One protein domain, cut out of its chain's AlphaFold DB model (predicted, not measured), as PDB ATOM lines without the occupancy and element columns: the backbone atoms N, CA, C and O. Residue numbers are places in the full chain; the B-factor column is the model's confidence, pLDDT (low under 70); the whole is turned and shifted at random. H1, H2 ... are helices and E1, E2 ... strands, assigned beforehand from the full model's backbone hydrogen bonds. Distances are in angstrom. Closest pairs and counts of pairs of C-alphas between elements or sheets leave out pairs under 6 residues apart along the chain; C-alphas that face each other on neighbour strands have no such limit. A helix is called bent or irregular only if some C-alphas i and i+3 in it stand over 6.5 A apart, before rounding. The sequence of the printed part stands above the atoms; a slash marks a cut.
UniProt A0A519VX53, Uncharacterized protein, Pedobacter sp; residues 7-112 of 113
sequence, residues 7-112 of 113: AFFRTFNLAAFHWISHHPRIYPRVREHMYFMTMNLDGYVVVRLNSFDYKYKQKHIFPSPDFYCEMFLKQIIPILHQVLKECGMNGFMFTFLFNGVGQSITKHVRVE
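Overview. This is residues 7 to 112 of the 113 residues of an uncharacterized protein of Pedobacter sp (UniProt A0A519VX53). A twisted sheet of four strands has helices over one face and its other face bare: the long bent helix H3 runs over E3 and E4, and H1 packs on the edge strand E1. H2 sits off the sheet near H3a, at one end of the long axis. The printed part has 106 residues, with three named helices and four named strands in the order H1 E1 E2 H2 H3 E3 E4; the class is mixed, helices and strands. The mixed sheet has the order E1, E2, E3, E4, with E2 and E3 parallel and the other neighbours antiparallel. The whole is compact, with a radius of gyration of the C-alphas of 13.3 A, yet elongated, spanning 40 by 24 by 21 A.

Arrangement. Inner strands E2, residues 44 to 48, and E3, residues 92 to 100, are parallel at 27 degrees; N 45 and O 95 are 2.8 A apart, within hydrogen-bond range. E3 and E4, residues 103 to 111, form an antiparallel hairpin, with N 96 and O 107 at 2.8 A. E1, residues 37 to 39, forms the other hairpin with E2, with N 46 and O 38 at 2.8 A. H3, residues 65 to 86, was assigned as one helix by its hydrogen bonds but is bent, with C-alphas 75 and 78 6.7 A apart; its arms H3a, residues 65 to 75, and H3b, residues 78 to 86, stand at a steep tilt of 46 degrees. H3a lies over E3 and E4 at a height over the sheet of 9.4 A, slantwise to the strands, at 41 degrees to E3 on the local plane. H1, residues 7 to 22, is on the sheet; its closest C-alphas to E1 are Asn 13 and Thr 38, 5.5 A. H1 and H3b touch, the closest C-alphas being Phe 12 and Val 83 at 6.1 A, and run opposite ways at a tilt of 36 degrees, only just steep. H2, residues 54 to 61, is not on the sheet and is close but not clearly touching H3a, with the C-alphas of Ile 61 and Tyr 68 5.8 A apart. E2, H2, H3 and E3 make a strand-helix-strand unit, two parallel strands joined through helices, with a right-handed crossover. In H1, H2, H3a and H3b every O i to N i+4 pair is within hydrogen-bond range.

Along the chain. E3 measures 25.2 A and E4 25.5 A, while E2 measures 12.6 A and E1 7.1 A. H1 measures 22.7 A and begins at C-alpha 7, (-16.952, 7.594, -31.222). H3a measures 15.6 A, H3b 12.6 A and H2 9.8 A. E4 ends at C-alpha 111, (-3.159, -0.867, -39.817).

Size, cuts and confidence. The two farthest C-alphas, Lys 55 and Gly 88, are 40.4 A apart. The printed part has no cut, and the link from H1 to E1, 14 residues, is long. The mean pLDDT of the printed part is 88.2; residues 101 to 103 are under 70.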
ATOM      1  N   ALA A   7     -18.048   7.328 -32.143       84.31
ATOM      2  CA  ALA A   7     -16.952   7.594 -31.222       84.31
ATOM      3  C   ALA A   7     -15.589   7.435 -31.905       84.31
ATOM      4  O   ALA A   7     -14.747   8.314 -31.759       84.31
ATOM      5  N   PHE A   8     -15.394   6.393 -32.720       86.88
ATOM      6  CA  PHE A   8     -14.151   6.185 -33.472       86.88
ATOM      7  C   PHE A   8     -13.859   7.352 -34.424       86.88
ATOM      8  O   PHE A   8     -12.753   7.892 -34.416       86.88
ATOM      9  N   PHE A   9     -14.860   7.813 -35.185       87.50
ATOM     10  CA  PHE A   9     -14.694   8.961 -36.088       87.50
ATOM     11  C   PHE A   9     -14.328  10.239 -35.345       87.50
ATOM     12  O   PHE A   9     -13.452  10.990 -35.777       87.50
ATOM     13  N   ARG A  10     -14.991  10.483 -34.212       89.38
ATOM     14  CA  ARG A  10     -14.706  11.638 -33.366       89.38
ATOM     15  C   ARG A  10     -13.285  11.572 -32.807       89.38
ATOM     16  O   ARG A  10     -12.568  12.563 -32.914       89.38
ATOM     17  N   THR A  11     -12.870  10.426 -32.267       90.75
ATOM     18  CA  THR A  11     -11.516  10.214 -31.734       90.75
ATOM     19  C   THR A  11     -10.462  10.413 -32.817       90.75
ATOM     20  O   THR A  11      -9.518  11.173 -32.612       90.75
ATOM     21  N   PHE A  12     -10.664   9.829 -34.001       91.69
ATOM     22  CA  PHE A  12      -9.776  10.034 -35.141       91.69
ATOM     23  C   PHE A  12      -9.646  11.517 -35.496       91.69
ATOM     24  O   PHE A  12      -8.536  12.034 -35.577       91.69
ATOM     25  N   ASN A  13     -10.770  12.211 -35.700       90.94
ATOM     26  CA  ASN A  13     -10.764  13.606 -36.147       90.94
ATOM     27  C   ASN A  13     -10.099  14.532 -35.119       90.94
ATOM     28  O   ASN A  13      -9.383  15.457 -35.499       90.94
ATOM     29  N   LEU A  14     -10.272  14.255 -33.824       91.38
ATOM     30  CA  LEU A  14      -9.584  14.980 -32.755       91.38
ATOM     31  C   LEU A  14      -8.074  14.707 -32.750       91.38
ATOM     32  O   LEU A  14      -7.293  15.657 -32.694       91.38
ATOM     33  N   ALA A  15      -7.652  13.445 -32.857       91.12
ATOM     34  CA  ALA A  15      -6.237  13.077 -32.906       91.12
ATOM     35  C   ALA A  15      -5.534  13.664 -34.144       91.12
ATOM     36  O   ALA A  15      -4.442  14.227 -34.043       91.12
ATOM     37  N   ALA A  16      -6.199  13.602 -35.299       90.62
ATOM     38  CA  ALA A  16      -5.787  14.220 -36.552       90.62
ATOM     39  C   ALA A  16      -5.574  15.733 -36.398       90.62
ATOM     40  O   ALA A  16      -4.493  16.242 -36.701       90.62
ATOM     41  N   PHE A  17      -6.581  16.445 -35.887       90.44
ATOM     42  CA  PHE A  17      -6.505  17.883 -35.644       90.44
ATOM     43  C   PHE A  17      -5.371  18.246 -34.679       90.44
ATOM     44  O   PHE A  17      -4.592  19.164 -34.953       90.44
ATOM     45  N   HIS A  18      -5.250  17.511 -33.570       90.50
ATOM     46  CA  HIS A  18      -4.203  17.737 -32.582       90.50
ATOM     47  C   HIS A  18      -2.815  17.566 -33.202       90.50
ATOM     48  O   HIS A  18      -1.955  18.427 -33.024       90.50
ATOM     49  N   TRP A  19      -2.598  16.506 -33.984       90.50
ATOM     50  CA  TRP A  19      -1.334  16.311 -34.684       90.50
ATOM     51  C   TRP A  19      -1.024  17.459 -35.650       90.50
ATOM     52  O   TRP A  19       0.060  18.030 -35.564       90.50
ATOM     53  N   ILE A  20      -1.970  17.861 -36.509       89.62
ATOM     54  CA  ILE A  20      -1.769  18.971 -37.462       89.62
ATOM     55  C   ILE A  20      -1.383  20.253 -36.729       89.62
ATOM     56  O   ILE A  20      -0.472  20.951 -37.169       89.62
ATOM     57  N   SER A  21      -2.065  20.546 -35.620       88.62
ATOM     58  CA  SER A  21      -1.898  21.776 -34.836       88.62
ATOM     59  C   SER A  21      -0.524  21.886 -34.171       88.62
ATOM     60  O   SER A  21      -0.041  22.987 -33.929       88.62
ATOM     61  N   HIS A  22       0.132  20.750 -33.928       88.94
ATOM     62  CA  HIS A  22       1.447  20.687 -33.291       88.94
ATOM     63  C   HIS A  22       2.564  20.264 -34.254       88.94
ATOM     64  O   HIS A  22       3.730  20.242 -33.866       88.94
ATOM     65  N   HIS A  23       2.249  19.935 -35.512       86.62
ATOM     66  CA  HIS A  23       3.247  19.450 -36.457       86.62
ATOM     67  C   HIS A  23       4.061  20.615 -37.049       86.62
ATOM     68  O   HIS A  23       3.559  21.340 -37.916       86.62
ATOM     69  N   PRO A  24       5.352  20.773 -36.702       85.50
ATOM     70  CA  PRO A  24       6.107  22.003 -36.964       85.50
ATOM     71  C   PRO A  24       6.298  22.309 -38.455       85.50
ATOM     72  O   PRO A  24       6.496  23.457 -38.843       85.50
ATOM     73  N   ARG A  25       6.243  21.286 -39.318       85.38
ATOM     74  CA  ARG A  25       6.422  21.443 -40.771       85.38
ATOM     75  C   ARG A  25       5.117  21.605 -41.544       85.38
ATOM     76  O   ARG A  25       5.152  22.140 -42.648       85.38
ATOM     77  N   ILE A  26       4.005  21.112 -40.999       84.50
ATOM     78  CA  ILE A  26       2.703  21.104 -41.687       84.50
ATOM     79  C   ILE A  26       1.873  22.280 -41.211       84.50
ATOM     80  O   ILE A  26       1.375  23.020 -42.054       84.50
ATOM     81  N   TYR A  27       1.808  22.500 -39.893       87.56
ATOM     82  CA  TYR A  27       1.061  23.593 -39.289       87.56
ATOM     83  C   TYR A  27       1.279  24.927 -40.022       87.56
ATOM     84  O   TYR A  27       0.344  25.397 -40.658       87.56
ATOM     85  N   PRO A  28       2.496  25.493 -40.128       88.25
ATOM     86  CA  PRO A  28       2.670  26.820 -40.729       88.25
ATOM     87  C   PRO A  28       2.355  26.900 -42.236       88.25
ATOM     88  O   PRO A  28       2.471  27.973 -42.824       88.25
ATOM     89  N   ARG A  29       2.039  25.779 -42.895       90.19
ATOM     90  CA  ARG A  29       1.819  25.680 -44.346       90.19
ATOM     91  C   ARG A  29       0.358  25.459 -44.720       90.19
ATOM     92  O   ARG A  29       0.027  25.555 -45.900       90.19
ATOM     93  N   VAL A  30      -0.505  25.157 -43.752       88.12
ATOM     94  CA  VAL A  30      -1.924  24.849 -43.960       88.12
ATOM     95  C   VAL A  30      -2.765  26.078 -43.614       88.12
ATOM     96  O   VAL A  30      -2.605  26.652 -42.550       88.12
ATOM     97  N   ARG A  31      -3.671  26.491 -44.507       81.06
ATOM     98  CA  ARG A  31      -4.571  27.640 -44.280       81.06
ATOM     99  C   ARG A  31      -5.825  27.286 -43.472       81.06
ATOM    100  O   ARG A  31      -6.399  28.151 -42.827       81.06
ATOM    101  N   GLU A  32      -6.246  26.024 -43.510       75.81
ATOM    102  CA  GLU A  32      -7.500  25.529 -42.921       75.81
ATOM    103  C   GLU A  32      -7.238  24.274 -42.078       75.81
ATOM    104  O   GLU A  32      -7.585  23.151 -42.450       75.81
ATOM    105  N   HIS A  33      -6.576  24.452 -40.936       73.62
ATOM    106  CA  HIS A  33      -6.101  23.339 -40.103       73.62
ATOM    107  C   HIS A  33      -7.220  22.405 -39.628       73.62
ATOM    108  O   HIS A  33      -7.008  21.199 -39.533       73.62
ATOM    109  N   MET A  34      -8.412  22.954 -39.371       72.50
ATOM    110  CA  MET A  34      -9.557  22.208 -38.840       72.50
ATOM    111  C   MET A  34     -10.112  21.162 -39.822       72.50
ATOM    112  O   MET A  34     -10.695  20.175 -39.388       72.50
ATOM    113  N   TYR A  35      -9.907  21.347 -41.131       79.69
ATOM    114  CA  TYR A  35     -10.480  20.482 -42.174       79.69
ATOM    115  C   TYR A  35      -9.435  19.832 -43.077       79.69
ATOM    116  O   TYR A  35      -9.791  19.167 -44.051       79.69
ATOM    117  N   PHE A  36      -8.149  20.023 -42.771       88.50
ATOM    118  CA  PHE A  36      -7.061  19.508 -43.592       88.50
ATOM    119  C   PHE A  36      -7.082  17.979 -43.698       88.50
ATOM    120  O   PHE A  36      -6.834  17.451 -44.780       88.50
ATOM    121  N   MET A  37      -7.413  17.275 -42.615       91.94
ATOM    122  CA  MET A  37      -7.561  15.823 -42.618       91.94
ATOM    123  C   MET A  37      -8.729  15.407 -41.733       91.94
ATOM    124  O   MET A  37      -8.717  15.662 -40.532       91.94
ATOM    125  N   THR A  38      -9.728  14.760 -42.330       91.06
ATOM    126  CA  THR A  38     -10.943  14.328 -41.628       91.06
ATOM    127  C   THR A  38     -11.380  12.955 -42.104       91.06
ATOM    128  O   THR A  38     -11.380  12.703 -43.307       91.06
ATOM    129  N   MET A  39     -11.823  12.099 -41.193       90.94
ATOM    130  CA  MET A  39     -12.522  10.860 -41.506       90.94
ATOM    131  C   MET A  39     -14.035  11.090 -41.502       90.94
ATOM    132  O   MET A  39     -14.575  11.676 -40.557       90.94
ATOM    133  N   ASN A  40     -14.708  10.647 -42.562       87.69
ATOM    134  CA  ASN A  40     -16.168  10.647 -42.644       87.69
ATOM    135  C   ASN A  40     -16.766   9.386 -41.993       87.69
ATOM    136  O   ASN A  40     -16.039   8.456 -41.651       87.69
ATOM    137  N   LEU A  41     -18.095   9.349 -41.846       82.69
ATOM    138  CA  LEU A  41     -18.821   8.219 -41.246       82.69
ATOM    139  C   LEU A  41     -18.749   6.921 -42.069       82.69
ATOM    140  O   LEU A  41     -19.064   5.855 -41.550       82.69
ATOM    141  N   ASP A  42     -18.315   7.002 -43.326       81.81
ATOM    142  CA  ASP A  42     -18.115   5.847 -44.203       81.81
ATOM    143  C   ASP A  42     -16.691   5.263 -44.079       81.81
ATOM    144  O   ASP A  42     -16.361   4.279 -44.736       81.81
ATOM    145  N   GLY A  43     -15.830   5.854 -43.238       79.44
ATOM    146  CA  GLY A  43     -14.460   5.384 -42.995       79.44
ATOM    147  C   GLY A  43     -13.410   5.905 -43.982       79.44
ATOM    148  O   GLY A  43     -12.264   5.452 -43.955       79.44
ATOM    149  N   TYR A  44     -13.761   6.871 -44.833       89.44
ATOM    150  CA  TYR A  44     -12.815   7.531 -45.733       89.44
ATOM    151  C   TYR A  44     -12.118   8.683 -45.027       89.44
ATOM    152  O   TYR A  44     -12.768   9.572 -44.476       89.44
ATOM    153  N   VAL A  45     -10.792   8.707 -45.117       92.94
ATOM    154  CA  VAL A  45      -9.958   9.806 -44.634       92.94
ATOM    155  C   VAL A  45      -9.686  10.761 -45.788       92.94
ATOM    156  O   VAL A  45      -8.926  10.458 -46.702       92.94
ATOM    157  N   VAL A  46     -10.292  11.940 -45.753       93.38
ATOM    158  CA  VAL A  46     -10.076  12.995 -46.745       93.38
ATOM    159  C   VAL A  46      -8.914  13.871 -46.303       93.38
ATOM    160  O   VAL A  46      -8.978  14.466 -45.230       93.38
ATOM    161  N   VAL A  47      -7.890  13.996 -47.149       93.56
ATOM    162  CA  VAL A  47      -6.737  14.889 -46.964       93.56
ATOM    163  C   VAL A  47      -6.799  16.004 -48.008       93.56
ATOM    164  O   VAL A  47      -6.663  15.769 -49.210       93.56
ATOM    165  N   ARG A  48      -7.011  17.247 -47.570       91.94
ATOM    166  CA  ARG A  48      -7.185  18.418 -48.442       91.94
ATOM    167  C   ARG A  48      -5.839  19.059 -48.764       91.94
ATOM    168  O   ARG A  48      -5.450  20.066 -48.177       91.94
ATOM    169  N   LEU A  49      -5.134  18.518 -49.756       90.38
ATOM    170  CA  LEU A  49      -3.854  19.075 -50.212       90.38
ATOM    171  C   LEU A  49      -3.987  20.519 -50.719       90.38
ATOM    172  O   LEU A  49      -3.038  21.294 -50.627       90.38
ATOM    173  N   ASN A  50      -5.167  20.917 -51.202       88.38
ATOM    174  CA  ASN A  50      -5.428  22.300 -51.608       88.38
ATOM    175  C   ASN A  50      -5.290  23.324 -50.474       88.38
ATOM    176  O   ASN A  50      -4.974  24.477 -50.778       88.38
ATOM    177  N   SER A  51      -5.446  22.905 -49.213       90.00
ATOM    178  CA  SER A  51      -5.293  23.763 -48.035       90.00
ATOM    179  C   SER A  51      -3.843  24.191 -47.789       90.00
ATOM    180  O   SER A  51      -3.620  25.138 -47.036       90.00
ATOM    181  N   PHE A  52      -2.858  23.545 -48.428       90.88
ATOM    182  CA  PHE A  52      -1.479  24.023 -48.407       90.88
ATOM    183  C   PHE A  52      -1.308  25.320 -49.202       90.88
ATOM    184  O   PHE A  52      -1.912  25.514 -50.267       90.88
ATOM    185  N   ASP A  53      -0.421  26.191 -48.719       90.38
ATOM    186  CA  ASP A  53      -0.000  27.371 -49.464       90.38
ATOM    187  C   ASP A  53       0.611  26.996 -50.831       90.38
ATOM    188  O   ASP A  53       1.164  25.913 -51.039       90.38
ATOM    189  N   TYR A  54       0.477  27.898 -51.807       90.12
ATOM    190  CA  TYR A  54       0.883  27.624 -53.186       90.12
ATOM    191  C   TYR A  54       2.383  27.326 -53.326       90.12
ATOM    192  O   TYR A  54       2.753  26.443 -54.098       90.12
ATOM    193  N   LYS A  55       3.244  28.015 -52.563       91.44
ATOM    194  CA  LYS A  55       4.700  27.817 -52.629       91.44
ATOM    195  C   LYS A  55       5.078  26.429 -52.116       91.44
ATOM    196  O   LYS A  55       5.913  25.761 -52.722       91.44
ATOM    197  N   TYR A  56       4.440  25.976 -51.040       91.62
ATOM    198  CA  TYR A  56       4.631  24.633 -50.509       91.62
ATOM    199  C   TYR A  56       4.182  23.567 -51.513       91.62
ATOM    200  O   TYR A  56       4.936  22.633 -51.788       91.62
ATOM    201  N   LYS A  57       2.999  23.740 -52.119       90.88
ATOM    202  CA  LYS A  57       2.486  22.814 -53.140       90.88
ATOM    203  C   LYS A  57       3.428  22.691 -54.336       90.88
ATOM    204  O   LYS A  57       3.787  21.575 -54.700       90.88
ATOM    205  N   GLN A  58       3.878  23.819 -54.881       91.06
ATOM    206  CA  GLN A  58       4.832  23.865 -55.995       91.06
ATOM    207  C   GLN A  58       6.150  23.155 -55.674       91.06
ATOM    208  O   GLN A  58       6.699  22.458 -56.517       91.06
ATOM    209  N   LYS A  59       6.656  23.304 -54.446       91.56
ATOM    210  CA  LYS A  59       7.952  22.738 -54.060       91.56
ATOM    211  C   LYS A  59       7.891  21.255 -53.687       91.56
ATOM    212  O   LYS A  59       8.863  20.542 -53.911       91.56
ATOM    213  N   HIS A  60       6.801  20.807 -53.066       89.75
ATOM    214  CA  HIS A  60       6.763  19.509 -52.385       89.75
ATOM    215  C   HIS A  60       5.685  18.550 -52.885       89.75
ATOM    216  O   HIS A  60       5.845  17.349 -52.700       89.75
ATOM    217  N   ILE A  61       4.598  19.053 -53.477       90.81
ATOM    218  CA  ILE A  61       3.438  18.228 -53.845       90.81
ATOM    219  C   ILE A  61       3.379  18.040 -55.359       90.81
ATOM    220  O   ILE A  61       3.401  16.909 -55.826       90.81
ATOM    221  N   PHE A  62       3.351  19.122 -56.141       90.69
ATOM    222  CA  PHE A  62       3.208  19.034 -57.600       90.69
ATOM    223  C   PHE A  62       4.321  18.257 -58.308       90.69
ATOM    224  O   PHE A  62       3.991  17.521 -59.234       90.69
ATOM    225  N   PRO A  63       5.604  18.357 -57.904       91.06
ATOM    226  CA  PRO A  63       6.660  17.626 -58.595       91.06
ATOM    227  C   PRO A  63       6.514  16.106 -58.474       91.06
ATOM    228  O   PRO A  63       6.991  15.372 -59.335       91.06
ATOM    229  N   SER A  64       5.914  15.610 -57.387       90.12
ATOM    230  CA  SER A  64       5.827  14.173 -57.097       90.12
ATOM    231  C   SER A  64       4.673  13.879 -56.124       90.12
ATOM    232  O   SER A  64       4.915  13.609 -54.941       90.12
ATOM    233  N   PRO A  65       3.408  13.945 -56.577       90.00
ATOM    234  CA  PRO A  65       2.261  13.896 -55.676       90.00
ATOM    235  C   PRO A  65       2.104  12.527 -55.000       90.00
ATOM    236  O   PRO A  65       1.822  12.479 -53.804       90.00
ATOM    237  N   ASP A  66       2.381  11.422 -55.699       90.19
ATOM    238  CA  ASP A  66       2.392  10.080 -55.100       90.19
ATOM    239  C   ASP A  66       3.441   9.937 -53.995       90.19
ATOM    240  O   ASP A  66       3.123   9.483 -52.895       90.19
ATOM    241  N   PHE A  67       4.672  10.390 -54.253       91.06
ATOM    242  CA  PHE A  67       5.749  10.360 -53.264       91.06
ATOM    243  C   PHE A  67       5.397  11.189 -52.024       91.06
ATOM    244  O   PHE A  67       5.628  10.762 -50.891       91.06
ATOM    245  N   TYR A  68       4.783  12.361 -52.219       91.44
ATOM    246  CA  TYR A  68       4.283  13.161 -51.107       91.44
ATOM    247  C   TYR A  68       3.229  12.402 -50.293       91.44
ATOM    248  O   TYR A  68       3.317  12.381 -49.065       91.44
ATOM    249  N   CYS A  69       2.263  11.753 -50.955       91.94
ATOM    250  CA  CYS A  69       1.239  10.953 -50.283       91.94
ATOM    251  C   CYS A  69       1.872   9.828 -49.452       91.94
ATOM    252  O   CYS A  69       1.500   9.642 -48.299       91.94
ATOM    253  N   GLU A  70       2.873   9.124 -49.978       92.00
ATOM    254  CA  GLU A  70       3.584   8.080 -49.232       92.00
ATOM    255  C   GLU A  70       4.331   8.628 -48.013       92.00
ATOM    256  O   GLU A  70       4.246   8.060 -46.921       92.00
ATOM    257  N   MET A  71       5.043   9.750 -48.159       92.44
ATOM    258  CA  MET A  71       5.703  10.398 -47.023       92.44
ATOM    259  C   MET A  71       4.704  10.876 -45.969       92.44
ATOM    260  O   MET A  71       4.979  10.773 -44.773       92.44
ATOM    261  N   PHE A  72       3.559  11.401 -46.403       91.81
ATOM    262  CA  PHE A  72       2.480  11.809 -45.516       91.81
ATOM    263  C   PHE A  72       1.934  10.611 -44.735       91.81
ATOM    264  O   PHE A  72       1.840  10.665 -43.510       91.81
ATOM    265  N   LEU A  73       1.645   9.501 -45.423       93.44
ATOM    266  CA  LEU A  73       1.139   8.282 -44.795       93.44
ATOM    267  C   LEU A  73       2.113   7.736 -43.748       93.44
ATOM    268  O   LEU A  73       1.691   7.394 -42.647       93.44
ATOM    269  N   LYS A  74       3.423   7.738 -44.028       91.44
ATOM    270  CA  LYS A  74       4.446   7.334 -43.046       91.44
ATOM    271  C   LYS A  74       4.383   8.143 -41.747       91.44
ATOM    272  O   LYS A  74       4.676   7.600 -40.687       91.44
ATOM    273  N   GLN A  75       3.998   9.417 -41.814       91.06
ATOM    274  CA  GLN A  75       3.861  10.264 -40.627       91.06
ATOM    275  C   GLN A  75       2.523  10.077 -39.910       91.06
ATOM    276  O   GLN A  75       2.467  10.272 -38.699       91.06
ATOM    277  N   ILE A  76       1.463   9.691 -40.630       90.62
ATOM    278  CA  ILE A  76       0.134   9.532 -40.035       90.62
ATOM    279  C   ILE A  76      -0.113   8.151 -39.433       90.62
ATOM    280  O   ILE A  76      -0.833   8.049 -38.445       90.62
ATOM    281  N   ILE A  77       0.510   7.100 -39.974       91.06
ATOM    282  CA  ILE A  77       0.335   5.714 -39.512       91.06
ATOM    283  C   ILE A  77       0.480   5.564 -37.985       91.06
ATOM    284  O   ILE A  77      -0.398   4.940 -37.389       91.06
ATOM    285  N   PRO A  78       1.476   6.171 -37.306       91.12
ATOM    286  CA  PRO A  78       1.577   6.093 -35.846       91.12
ATOM    287  C   PRO A  78       0.330   6.595 -35.100       91.12
ATOM    288  O   PRO A  78      -0.064   6.014 -34.091       91.12
ATOM    289  N   ILE A  79      -0.332   7.636 -35.613       90.12
ATOM    290  CA  ILE A  79      -1.581   8.163 -35.040       90.12
ATOM    291  C   ILE A  79      -2.726   7.181 -35.272       90.12
ATOM    292  O   ILE A  79      -3.540   6.982 -34.376       90.12
ATOM    293  N   LEU A  80      -2.768   6.525 -36.437       90.88
ATOM    294  CA  LEU A  80      -3.765   5.491 -36.732       90.88
ATOM    295  C   LEU A  80      -3.664   4.330 -35.742       90.88
ATOM    296  O   LEU A  80      -4.681   3.919 -35.193       90.88
ATOM    297  N   HIS A  81      -2.448   3.843 -35.470       91.94
ATOM    298  CA  HIS A  81      -2.233   2.793 -34.471       91.94
ATOM    299  C   HIS A  81      -2.728   3.222 -33.088       91.94
ATOM    300  O   HIS A  81      -3.425   2.457 -32.423       91.94
ATOM    301  N   GLN A  82      -2.403   4.447 -32.665       90.88
ATOM    302  CA  GLN A  82      -2.817   4.955 -31.360       90.88
ATOM    303  C   GLN A  82      -4.347   5.050 -31.242       90.88
ATOM    304  O   GLN A  82      -4.913   4.561 -30.268       90.88
ATOM    305  N   VAL A  83      -5.025   5.596 -32.256       91.00
ATOM    306  CA  VAL A  83      -6.493   5.710 -32.272       91.00
ATOM    307  C   VAL A  83      -7.156   4.332 -32.256       91.00
ATOM    308  O   VAL A  83      -8.115   4.119 -31.514       91.00
ATOM    309  N   LEU A  84      -6.649   3.379 -33.046       90.06
ATOM    310  CA  LEU A  84      -7.170   2.013 -33.046       90.06
ATOM    311  C   LEU A  84      -6.997   1.351 -31.671       90.06
ATOM    312  O   LEU A  84      -7.931   0.712 -31.188       90.06
ATOM    313  N   LYS A  85      -5.855   1.570 -31.005       90.25
ATOM    314  CA  LYS A  85      -5.582   1.048 -29.660       90.25
ATOM    315  C   LYS A  85      -6.550   1.617 -28.627       90.25
ATOM    316  O   LYS A  85      -7.120   0.862 -27.848       90.25
ATOM    317  N   GLU A  86      -6.765   2.930 -28.645       89.44
ATOM    318  CA  GLU A  86      -7.704   3.623 -27.751       89.44
ATOM    319  C   GLU A  86      -9.152   3.171 -27.959       89.44
ATOM    320  O   GLU A  86      -9.931   3.119 -27.011       89.44
ATOM    321  N   CYS A  87      -9.509   2.811 -29.192       88.50
ATOM    322  CA  CYS A  87     -10.848   2.347 -29.539       88.50
ATOM    323  C   CYS A  87     -11.020   0.821 -29.436       88.50
ATOM    324  O   CYS A  87     -12.105   0.323 -29.739       88.50
ATOM    325  N   GLY A  88      -9.983   0.069 -29.044       88.62
ATOM    326  CA  GLY A  88     -10.029  -1.396 -28.973       88.62
ATOM    327  C   GLY A  88     -10.264  -2.076 -30.328       88.62
ATOM    328  O   GLY A  88     -10.883  -3.136 -30.392       88.62
ATOM    329  N   MET A  89      -9.816  -1.455 -31.421       85.88
ATOM    330  CA  MET A  89      -9.978  -1.950 -32.789       85.88
ATOM    331  C   MET A  89      -8.667  -2.555 -33.294       85.88
ATOM    332  O   MET A  89      -7.599  -2.011 -33.040       85.88
ATOM    333  N   ASN A  90      -8.738  -3.646 -34.058       85.75
ATOM    334  CA  ASN A  90      -7.574  -4.225 -34.734       85.75
ATOM    335  C   ASN A  90      -7.875  -4.461 -36.221       85.75
ATOM    336  O   ASN A  90      -9.021  -4.705 -36.597       85.75
ATOM    337  N   GLY A  91      -6.841  -4.387 -37.059       80.38
ATOM    338  CA  GLY A  91      -6.896  -4.747 -38.472       80.38
ATOM    339  C   GLY A  91      -7.811  -3.859 -39.306       80.38
ATOM    340  O   GLY A  91      -8.517  -4.366 -40.178       80.38
ATOM    341  N   PHE A  92      -7.820  -2.548 -39.051       85.25
ATOM    342  CA  PHE A  92      -8.677  -1.612 -39.778       85.25
ATOM    343  C   PHE A  92      -8.033  -1.169 -41.098       85.25
ATOM    344  O   PHE A  92      -6.837  -0.868 -41.161       85.25
ATOM    345  N   MET A  93      -8.842  -1.112 -42.157       90.06
ATOM    346  CA  MET A  93      -8.441  -0.598 -43.464       90.06
ATOM    347  C   MET A  93      -8.889   0.855 -43.603       90.06
ATOM    348  O   MET A  93     -10.083   1.136 -43.668       90.06
ATOM    349  N   PHE A  94      -7.935   1.772 -43.700       90.62
ATOM    350  CA  PHE A  94      -8.196   3.171 -44.008       90.62
ATOM    351  C   PHE A  94      -8.111   3.404 -45.514       90.62
ATOM    352  O   PHE A  94      -7.154   2.981 -46.166       90.62
ATOM    353  N   THR A  95      -9.081   4.138 -46.059       93.62
ATOM    354  CA  THR A  95      -9.014   4.647 -47.434       93.62
ATOM    355  C   THR A  95      -8.746   6.143 -47.398       93.62
ATOM    356  O   THR A  95      -9.606   6.925 -46.995       93.62
ATOM    357  N   PHE A  96      -7.543   6.541 -47.805       94.75
ATOM    358  CA  PHE A  96      -7.114   7.930 -47.881       94.75
ATOM    359  C   PHE A  96      -7.421   8.518 -49.254       94.75
ATOM    360  O   PHE A  96      -7.003   7.970 -50.274       94.75
ATOM    361  N   LEU A  97      -8.102   9.661 -49.261       94.31
ATOM    362  CA  LEU A  97      -8.435  10.454 -50.437       94.31
ATOM    363  C   LEU A  97      -7.657  11.771 -50.381       94.31
ATOM    364  O   LEU A  97      -8.025  12.699 -49.657       94.31
ATOM    365  N   PHE A  98      -6.567  11.854 -51.137       93.38
ATOM    366  CA  PHE A  98      -5.748  13.053 -51.258       93.38
ATOM    367  C   PHE A  98      -6.306  13.949 -52.359       93.38
ATOM    368  O   PHE A  98      -6.136  13.674 -53.545       93.38
ATOM    369  N   ASN A  99      -6.961  15.038 -51.963       88.75
ATOM    370  CA  ASN A  99      -7.606  15.971 -52.881       88.75
ATOM    371  C   ASN A  99      -6.711  17.190 -53.130       88.75
ATOM    372  O   ASN A  99      -6.544  18.038 -52.244       88.75
ATOM    373  N   GLY A 100      -6.159  17.301 -54.342       74.19
ATOM    374  CA  GLY A 100      -5.301  18.412 -54.756       74.19
ATOM    375  C   GLY A 100      -5.453  18.783 -56.234       74.19
ATOM    376  O   GLY A 100      -5.862  17.974 -57.046       74.19
ATOM    377  N   VAL A 101      -5.166  20.044 -56.561       59.84
ATOM    378  CA  VAL A 101      -4.951  20.664 -57.894       59.84
ATOM    379  C   VAL A 101      -5.119  19.734 -59.115       59.84
ATOM    380  O   VAL A 101      -4.151  19.319 -59.742       59.84
ATOM    381  N   GLY A 102      -6.378  19.443 -59.458       64.38
ATOM    382  CA  GLY A 102      -6.782  18.726 -60.673       64.38
ATOM    383  C   GLY A 102      -6.746  17.194 -60.614       64.38
ATOM    384  O   GLY A 102      -7.194  16.570 -61.570       64.38
ATOM    385  N   GLN A 103      -6.248  16.580 -59.535       68.56
ATOM    386  CA  GLN A 103      -6.123  15.124 -59.406       68.56
ATOM    387  C   GLN A 103      -6.414  14.653 -57.973       68.56
ATOM    388  O   GLN A 103      -5.913  15.214 -56.996       68.56
ATOM    389  N   SER A 104      -7.199  13.585 -57.842       83.06
ATOM    390  CA  SER A 104      -7.410  12.891 -56.568       83.06
ATOM    391  C   SER A 104      -6.593  11.605 -56.546       83.06
ATOM    392  O   SER A 104      -6.739  10.766 -57.432       83.06
ATOM    393  N   ILE A 105      -5.752  11.437 -55.524       90.75
ATOM    394  CA  ILE A 105      -4.980  10.206 -55.312       90.75
ATOM    395  C   ILE A 105      -5.640   9.412 -54.190       90.75
ATOM    396  O   ILE A 105      -5.862   9.933 -53.099       90.75
ATOM    397  N   THR A 106      -5.929   8.139 -54.454       93.12
ATOM    398  CA  THR A 106      -6.486   7.216 -53.458       93.12
ATOM    399  C   THR A 106      -5.406   6.253 -52.983       93.12
ATOM    400  O   THR A 106      -4.686   5.678 -53.799       93.12
ATOM    401  N   LYS A 107      -5.280   6.069 -51.667       92.12
ATOM    402  CA  LYS A 107      -4.376   5.080 -51.061       92.12
ATOM    403  C   LYS A 107      -5.135   4.256 -50.025       92.12
ATOM    404  O   LYS A 107      -5.853   4.812 -49.197       92.12
ATOM    405  N   HIS A 108      -4.940   2.944 -50.043       91.31
ATOM    406  CA  HIS A 108      -5.480   2.035 -49.034       91.31
ATOM    407  C   HIS A 108      -4.364   1.640 -48.071       91.31
ATOM    408  O   HIS A 108      -3.282   1.248 -48.507       91.31
ATOM    409  N   VAL A 109      -4.614   1.769 -46.773       89.88
ATOM    410  CA  VAL A 109      -3.638   1.469 -45.723       89.88
ATOM    411  C   VAL A 109      -4.297   0.582 -44.684       89.88
ATOM    412  O   VAL A 109      -5.242   0.996 -44.013       89.88
ATOM    413  N   ARG A 110      -3.775  -0.635 -44.535       88.00
ATOM    414  CA  ARG A 110      -4.152  -1.529 -43.443       88.00
ATOM    415  C   ARG A 110      -3.259  -1.256 -42.244       88.00
ATOM    416  O   ARG A 110      -2.041  -1.207 -42.393       88.00
ATOM    417  N   VAL A 111      -3.868  -1.087 -41.078       85.56
ATOM    418  CA  VAL A 111      -3.159  -0.867 -39.817       85.56
ATOM    419  C   VAL A 111      -3.531  -1.986 -38.853       85.56
ATOM    420  O   VAL A 111      -4.711  -2.231 -38.596       85.56
ATOM    421  N   GLU A 112      -2.514  -2.676 -38.345       86.69
ATOM    422  CA  GLU A 112      -2.632  -3.822 -37.439       86.69
ATOM    423  C   GLU A 112      -1.928  -3.481 -36.117       86.69
ATOM    424  O   GLU A 112      -0.876  -2.843 -36.132       86.69
TER     425      GLU A 112